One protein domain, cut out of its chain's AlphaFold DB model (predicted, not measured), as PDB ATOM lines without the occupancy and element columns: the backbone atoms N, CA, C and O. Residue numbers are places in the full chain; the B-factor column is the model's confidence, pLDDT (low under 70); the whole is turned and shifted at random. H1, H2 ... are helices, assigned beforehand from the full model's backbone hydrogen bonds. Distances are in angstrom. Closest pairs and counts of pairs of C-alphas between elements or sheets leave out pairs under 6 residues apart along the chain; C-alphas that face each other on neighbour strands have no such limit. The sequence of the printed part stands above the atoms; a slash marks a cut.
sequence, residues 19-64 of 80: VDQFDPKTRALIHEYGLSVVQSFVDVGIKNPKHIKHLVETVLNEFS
ATOM      1  N   VAL A  19      73.906 228.378 232.929       93.81
ATOM      2  CA  VAL A  19      74.494 227.112 232.455       93.81
ATOM      3  C   VAL A  19      73.465 226.263 231.699       93.81
ATOM      4  O   VAL A  19      73.803 225.613 230.709       93.81
ATOM      5  N   ASP A  20      72.204 226.322 232.115       94.00
ATOM      6  CA  ASP A  20      71.110 225.583 231.490       94.00
ATOM      7  C   ASP A  20      70.756 226.093 230.083       94.00
ATOM      8  O   ASP A  20      70.193 225.337 229.293       94.00
ATOM      9  N   GLN A  21      71.144 227.326 229.732       94.31
ATOM     10  CA  GLN A  21      70.957 227.892 228.386       94.31
ATOM     11  C   GLN A  21      71.902 227.284 227.341       94.31
ATOM     12  O   GLN A  21      71.657 227.416 226.143       94.31
ATOM     13  N   PHE A  22      72.979 226.625 227.774       94.31
ATOM     14  CA  PHE A  22      73.935 225.982 226.880       94.31
ATOM     15  C   PHE A  22      73.495 224.572 226.488       94.31
ATOM     16  O   PHE A  22      72.844 223.859 227.263       94.31
ATOM     17  N   ASP A  23      73.919 224.145 225.297       94.88
ATOM     18  CA  ASP A  23      73.744 222.772 224.836       94.88
ATOM     19  C   ASP A  23      74.500 221.774 225.742       94.88
ATOM     20  O   ASP A  23      75.471 222.149 226.412       94.88
ATOM     21  N   PRO A  24      74.106 220.486 225.758       96.19
ATOM     22  CA  PRO A  24      74.695 219.499 226.662       96.19
ATOM     23  C   PRO A  24      76.218 219.350 226.553       96.19
ATOM     24  O   PRO A  24      76.874 219.070 227.556       96.19
ATOM     25  N   LYS A  25      76.805 219.547 225.363       95.31
ATOM     26  CA  LYS A  25      78.255 219.403 225.167       95.31
ATOM     27  C   LYS A  25      78.994 220.610 225.725       95.31
ATOM     28  O   LYS A  25      79.967 220.434 226.451       95.31
ATOM     29  N   THR A  26      78.515 221.821 225.450       94.56
ATOM     30  CA  THR A  26      79.087 223.041 226.041       94.56
ATOM     31  C   THR A  26      78.919 223.053 227.559       94.56
ATOM     32  O   THR A  26      79.840 223.427 228.280       94.56
ATOM     33  N   ARG A  27      77.792 222.546 228.070       95.94
ATOM     34  CA  ARG A  27      77.564 222.369 229.509       95.94
ATOM     35  C   ARG A  27      78.590 221.442 230.156       95.94
ATOM     36  O   ARG A  27      79.110 221.776 231.218       95.94
ATOM     37  N   ALA A  28      78.923 220.322 229.514       95.00
ATOM     38  CA  ALA A  28      79.975 219.431 230.002       95.00
ATOM     39  C   ALA A  28      81.318 220.170 230.147       95.00
ATOM     40  O   ALA A  28      81.958 220.072 231.191       95.00
ATOM     41  N   LEU A  29      81.684 221.005 229.166       95.06
ATOM     42  CA  LEU A  29      82.892 221.835 229.246       95.06
ATOM     43  C   LEU A  29      82.817 222.888 230.356       95.06
ATOM     44  O   LEU A  29      83.823 223.171 230.995       95.06
ATOM     45  N   ILE A  30      81.641 223.462 230.620       95.31
ATOM     46  CA  ILE A  30      81.447 224.399 231.735       95.31
ATOM     47  C   ILE A  30      81.688 223.706 233.080       95.31
ATOM     48  O   ILE A  30      82.244 224.321 233.990       95.31
ATOM     49  N   HIS A  31      81.286 222.442 233.220       91.94
ATOM     50  CA  HIS A  31      81.566 221.661 234.424       91.94
ATOM     51  C   HIS A  31      83.053 221.296 234.561       91.94
ATOM     52  O   HIS A  31      83.538 221.224 235.685       91.94
ATOM     53  N   GLU A  32      83.771 221.118 233.448       92.50
ATOM     54  CA  GLU A  32      85.200 220.776 233.434       92.50
ATOM     55  C   GLU A  32      86.116 222.002 233.627       92.50
ATOM     56  O   GLU A  32      87.004 222.005 234.480       92.50
ATOM     57  N   TYR A  33      85.885 223.080 232.874       92.62
ATOM     58  CA  TYR A  33      86.761 224.261 232.804       92.62
ATOM     59  C   TYR A  33      86.191 225.504 233.499       92.62
ATOM     60  O   TYR A  33      86.908 226.471 233.746       92.62
ATOM     61  N   GLY A  34      84.910 225.488 233.863       92.56
ATOM     62  CA  GLY A  34      84.226 226.608 234.504       92.56
ATOM     63  C   GLY A  34      83.502 227.537 233.524       92.56
ATOM     64  O   GLY A  34      83.924 227.766 232.391       92.56
ATOM     65  N   LEU A  35      82.399 228.128 234.003       94.06
ATOM     66  CA  LEU A  35      81.518 228.984 233.196       94.06
ATOM     67  C   LEU A  35      82.251 230.184 232.597       94.06
ATOM     68  O   LEU A  35      82.039 230.486 231.434       94.06
ATOM     69  N   SER A  36      83.096 230.867 233.374       94.25
ATOM     70  CA  SER A  36      83.765 232.084 232.900       94.25
ATOM     71  C   SER A  36      84.653 231.815 231.690       94.25
ATOM     72  O   SER A  36      84.628 232.590 230.746       94.25
ATOM     73  N   VAL A  37      85.406 230.712 231.713       94.38
ATOM     74  CA  VAL A  37      86.337 230.345 230.641       94.38
ATOM     75  C   VAL A  37      85.562 230.025 229.370       94.38
ATOM     76  O   VAL A  37      85.802 230.628 228.328       94.38
ATOM     77  N   VAL A  38      84.579 229.127 229.466       95.44
ATOM     78  CA  VAL A  38      83.770 228.719 228.310       95.44
ATOM     79  C   VAL A  38      82.955 229.891 227.757       95.44
ATOM     80  O   VAL A  38      82.886 230.060 226.542       95.44
ATOM     81  N   GLN A  39      82.393 230.736 228.627       95.38
ATOM     82  CA  GLN A  39      81.656 231.933 228.220       95.38
ATOM     83  C   GLN A  39      82.540 232.883 227.409       95.38
ATOM     84  O   GLN A  39      82.103 233.338 226.361       95.38
ATOM     85  N   SER A  40      83.789 233.124 227.825       96.44
ATOM     86  CA  SER A  40      84.705 233.991 227.075       96.44
ATOM     87  C   SER A  40      84.944 233.503 225.644       96.44
ATOM     88  O   SER A  40      84.988 234.324 224.734       96.44
ATOM     89  N   PHE A  41      85.033 232.187 225.416       96.62
ATOM     90  CA  PHE A  41      85.128 231.635 224.058       96.62
ATOM     91  C   PHE A  41      83.851 231.861 223.245       96.62
ATOM     92  O   PHE A  41      83.914 232.217 222.067       96.62
ATOM     93  N   VAL A  42      82.690 231.682 223.872       94.62
ATOM     94  CA  VAL A  42      81.394 231.897 223.220       94.62
ATOM     95  C   VAL A  42      81.192 233.372 222.865       94.62
ATOM     96  O   VAL A  42      80.729 233.663 221.762       94.62
ATOM     97  N   ASP A  43      81.594 234.286 223.749       95.94
ATOM     98  CA  ASP A  43      81.483 235.737 223.562       95.94
ATOM     99  C   ASP A  43      82.322 236.231 222.373       95.94
ATOM    100  O   ASP A  43      81.891 237.123 221.646       95.94
ATOM    101  N   VAL A  44      83.478 235.606 222.111       96.50
ATOM    102  CA  VAL A  44      84.306 235.885 220.918       96.50
ATOM    103  C   VAL A  44      83.883 235.084 219.678       96.50
ATOM    104  O   VAL A  44      84.547 235.127 218.646       96.50
ATOM    105  N   GLY A  45      82.767 234.350 219.753       96.06
ATOM    106  CA  GLY A  45      82.154 233.655 218.620       96.06
ATOM    107  C   GLY A  45      82.593 232.202 218.414       96.06
ATOM    108  O   GLY A  45      82.133 231.559 217.466       96.06
ATOM    109  N   ILE A  46      83.422 231.634 219.292       95.31
ATOM    110  CA  ILE A  46      83.822 230.225 219.219       95.31
ATOM    111  C   ILE A  46      82.716 229.374 219.846       95.31
ATOM    112  O   ILE A  46      82.606 229.247 221.061       95.31
ATOM    113  N   LYS A  47      81.881 228.780 218.991       93.00
ATOM    114  CA  LYS A  47      80.693 228.010 219.408       93.00
ATOM    115  C   LYS A  47      80.877 226.494 219.368       93.00
ATOM    116  O   LYS A  47      80.025 225.772 219.868       93.00
ATOM    117  N   ASN A  48      81.943 225.992 218.740       95.94
ATOM    118  CA  ASN A  48      82.177 224.552 218.633       95.94
ATOM    119  C   ASN A  48      82.842 224.026 219.921       95.94
ATOM    120  O   ASN A  48      84.001 224.374 220.167       95.94
ATOM    121  N   PRO A  49      82.191 223.132 220.691       95.25
ATOM    122  CA  PRO A  49      82.744 222.606 221.939       95.25
ATOM    123  C   PRO A  49      84.119 221.948 221.762       95.25
ATOM    124  O   PRO A  49      84.992 222.084 222.615       95.25
ATOM    125  N   LYS A  50      84.365 221.278 220.627       95.31
ATOM    126  CA  LYS A  50      85.666 220.645 220.361       95.31
ATOM    127  C   LYS A  50      86.791 221.673 220.240       95.31
ATOM    128  O   LYS A  50      87.891 221.413 220.709       95.31
ATOM    129  N   HIS A  51      86.512 222.829 219.634       96.50
ATOM    130  CA  HIS A  51      87.500 223.900 219.496       96.50
ATOM    131  C   HIS A  51      87.782 224.545 220.847       96.50
ATOM    132  O   HIS A  51      88.940 224.738 221.186       96.50
ATOM    133  N   ILE A  52      86.736 224.814 221.638       95.56
ATOM    134  CA  ILE A  52      86.882 225.350 222.998       95.56
ATOM    135  C   ILE A  52      87.768 224.423 223.830       95.56
ATOM    136  O   ILE A  52      88.758 224.870 224.398       95.56
ATOM    137  N   LYS A  53      87.448 223.123 223.844       94.44
ATOM    138  CA  LYS A  53      88.238 222.110 224.546       94.44
ATOM    139  C   LYS A  53      89.699 222.121 224.099       94.44
ATOM    140  O   LYS A  53      90.583 222.265 224.932       94.44
ATOM    141  N   HIS A  54      89.938 222.030 222.791       93.75
ATOM    142  CA  HIS A  54      91.292 222.012 222.253       93.75
ATOM    143  C   HIS A  54      92.080 223.279 222.605       93.75
ATOM    144  O   HIS A  54      93.235 223.178 222.993       93.75
ATOM    145  N   LEU A  55      91.473 224.464 222.515       93.06
ATOM    146  CA  LEU A  55      92.138 225.723 222.863       93.06
ATOM    147  C   LEU A  55      92.495 225.787 224.350       93.06
ATOM    148  O   LEU A  55      93.610 226.174 224.690       93.06
ATOM    149  N   VAL A  56      91.577 225.374 225.227       91.88
ATOM    150  CA  VAL A  56      91.836 225.311 226.670       91.88
ATOM    151  C   VAL A  56      92.967 224.329 226.972       91.88
ATOM    152  O   VAL A  56      93.909 224.684 227.673       91.88
ATOM    153  N   GLU A  57      92.910 223.116 226.422       88.75
ATOM    154  CA  GLU A  57      93.942 222.094 226.624       88.75
ATOM    155  C   GLU A  57      95.296 222.519 226.050       88.75
ATOM    156  O   GLU A  57      96.312 222.302 226.699       88.75
ATOM    157  N   THR A  58      95.329 223.164 224.883       88.25
ATOM    158  CA  THR A  58      96.567 223.679 224.278       88.25
ATOM    159  C   THR A  58      97.245 224.689 225.195       88.25
ATOM    160  O   THR A  58      98.429 224.537 225.473       88.25
ATOM    161  N   VAL A  59      96.495 225.651 225.743       85.62
ATOM    162  CA  VAL A  59      97.040 226.621 226.705       85.62
ATOM    163  C   VAL A  59      97.512 225.911 227.978       85.62
ATOM    164  O   VAL A  59      98.628 226.133 228.435       85.62
ATOM    165  N   LEU A  60      96.706 225.013 228.548       83.31
ATOM    166  CA  LEU A  60      97.093 224.286 229.765       83.31
ATOM    167  C   LEU A  60      98.343 223.411 229.569       83.31
ATOM    168  O   LEU A  60      99.160 223.312 230.484       83.31
ATOM    169  N   ASN A  61      98.500 222.804 228.392       73.12
ATOM    170  CA  ASN A  61      99.670 222.004 228.034       73.12
ATOM    171  C   ASN A  61     100.905 222.887 227.784       73.12
ATOM    172  O   ASN A  61     101.997 222.537 228.222       73.12
ATOM    173  N   GLU A  62     100.744 224.040 227.128       62.62
ATOM    174  CA  GLU A  62     101.828 224.998 226.870       62.62
ATOM    175  C   GLU A  62     102.428 225.542 228.175       62.62
ATOM    176  O   GLU A  62     103.646 225.624 228.321       62.62
ATOM    177  N   PHE A  63     101.585 225.825 229.171       58.81
ATOM    178  CA  PHE A  63     102.037 226.281 230.488       58.81
ATOM    179  C   PHE A  63     102.533 225.148 231.414       58.81
ATOM    180  O   PHE A  63     102.980 225.429 232.529       58.81
ATOM    181  N   SER A  64     102.500 223.875 230.993       50.56
ATOM    182  CA  SER A  64     102.993 222.743 231.793       50.56
ATOM    183  C   SER A  64     103.789 221.730 230.952       50.56
ATOM    184  O   SER A  64     103.281 220.653 230.632       50.56
TER     185      SER A  64
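AT A GLANCE: This is residues 19 to 64 of the 80 residues of an uncharacterized protein of Hyphomicrobiales bacterium (UniProt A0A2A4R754). Look for a small three-helix body with an arm: H1 and the first turns of H3 run side by side in nearly the same direction, H2 is set steeply to both, and residues 58 to 64, at the far end of H3 and just after it, stick out. H3 begins beside H1 but runs on well past it, and its far end helps make the longest axis. The printed part has 46 residues with three named helices, in the order H1, H2, H3, and no named strand; the class is all helix, with 33 of the 46 residues in the helices. The whole is compact, with a radius of gyration of the C-alphas of 10.2 A, and its outline is elongated, spanning 32 by 20 by 17 A.

HOW THE PARTS SIT: Start with H1, residues 24 to 33, which touches both H2, residues 35 to 43, and H3, residues 49 to 62. At H1 and H2 the closest C-alphas are those of Ile 30 and Val 38, 6.0 A apart. These two helices run opposite ways at a steep tilt of 55 degrees. H3 touches H1 with residues 49 to 53 alone; look at Thr 26 and Pro 49, whose C-alphas are the closest of the two helices at 5.5 A. H1 and H3 run the same way at a shallow tilt of 17 degrees. H2 and H3 are close but not clearly touching, and their closest C-alphas, those of Phe 41 and Ile 52, are 6.6 A apart. Those two helices run opposite ways at a steep tilt of 64 degrees. Along the backbones of H1, H2 and H3, every O i to N i+4 pair is within hydrogen-bond range.

IN THESE COORDINATES: Find C-alpha 24 at (74.695, 219.499, 226.662), where H1 begins; from there it runs 14.4 A to Tyr 33. After Gly 34, H2 goes from Leu 35 to Asp 43, 11.8 A from first to last C-alpha. Then find C-alpha 49 at (82.744, 222.606, 221.939), where H3, the longest helix with 14 residues, sets out. It runs 19.9 A and ends at C-alpha 62, at (101.828, 224.998, 226.870).

THE WHOLE: The two C-alphas farthest apart are those of Gln 21 and Ser 64, at 32.6 A. The printed part runs from residue 19 to residue 64 and has no cut. The links from H1 to H2, of 1 residue, and from H2 to H3, of 5 residues, are both tight. Residues 58 to 64, of which 58 to 62 belong to H3, stand free. The mean pLDDT of the printed part is 91.1; look to residues 62 to 64 for the low confidence, under 70.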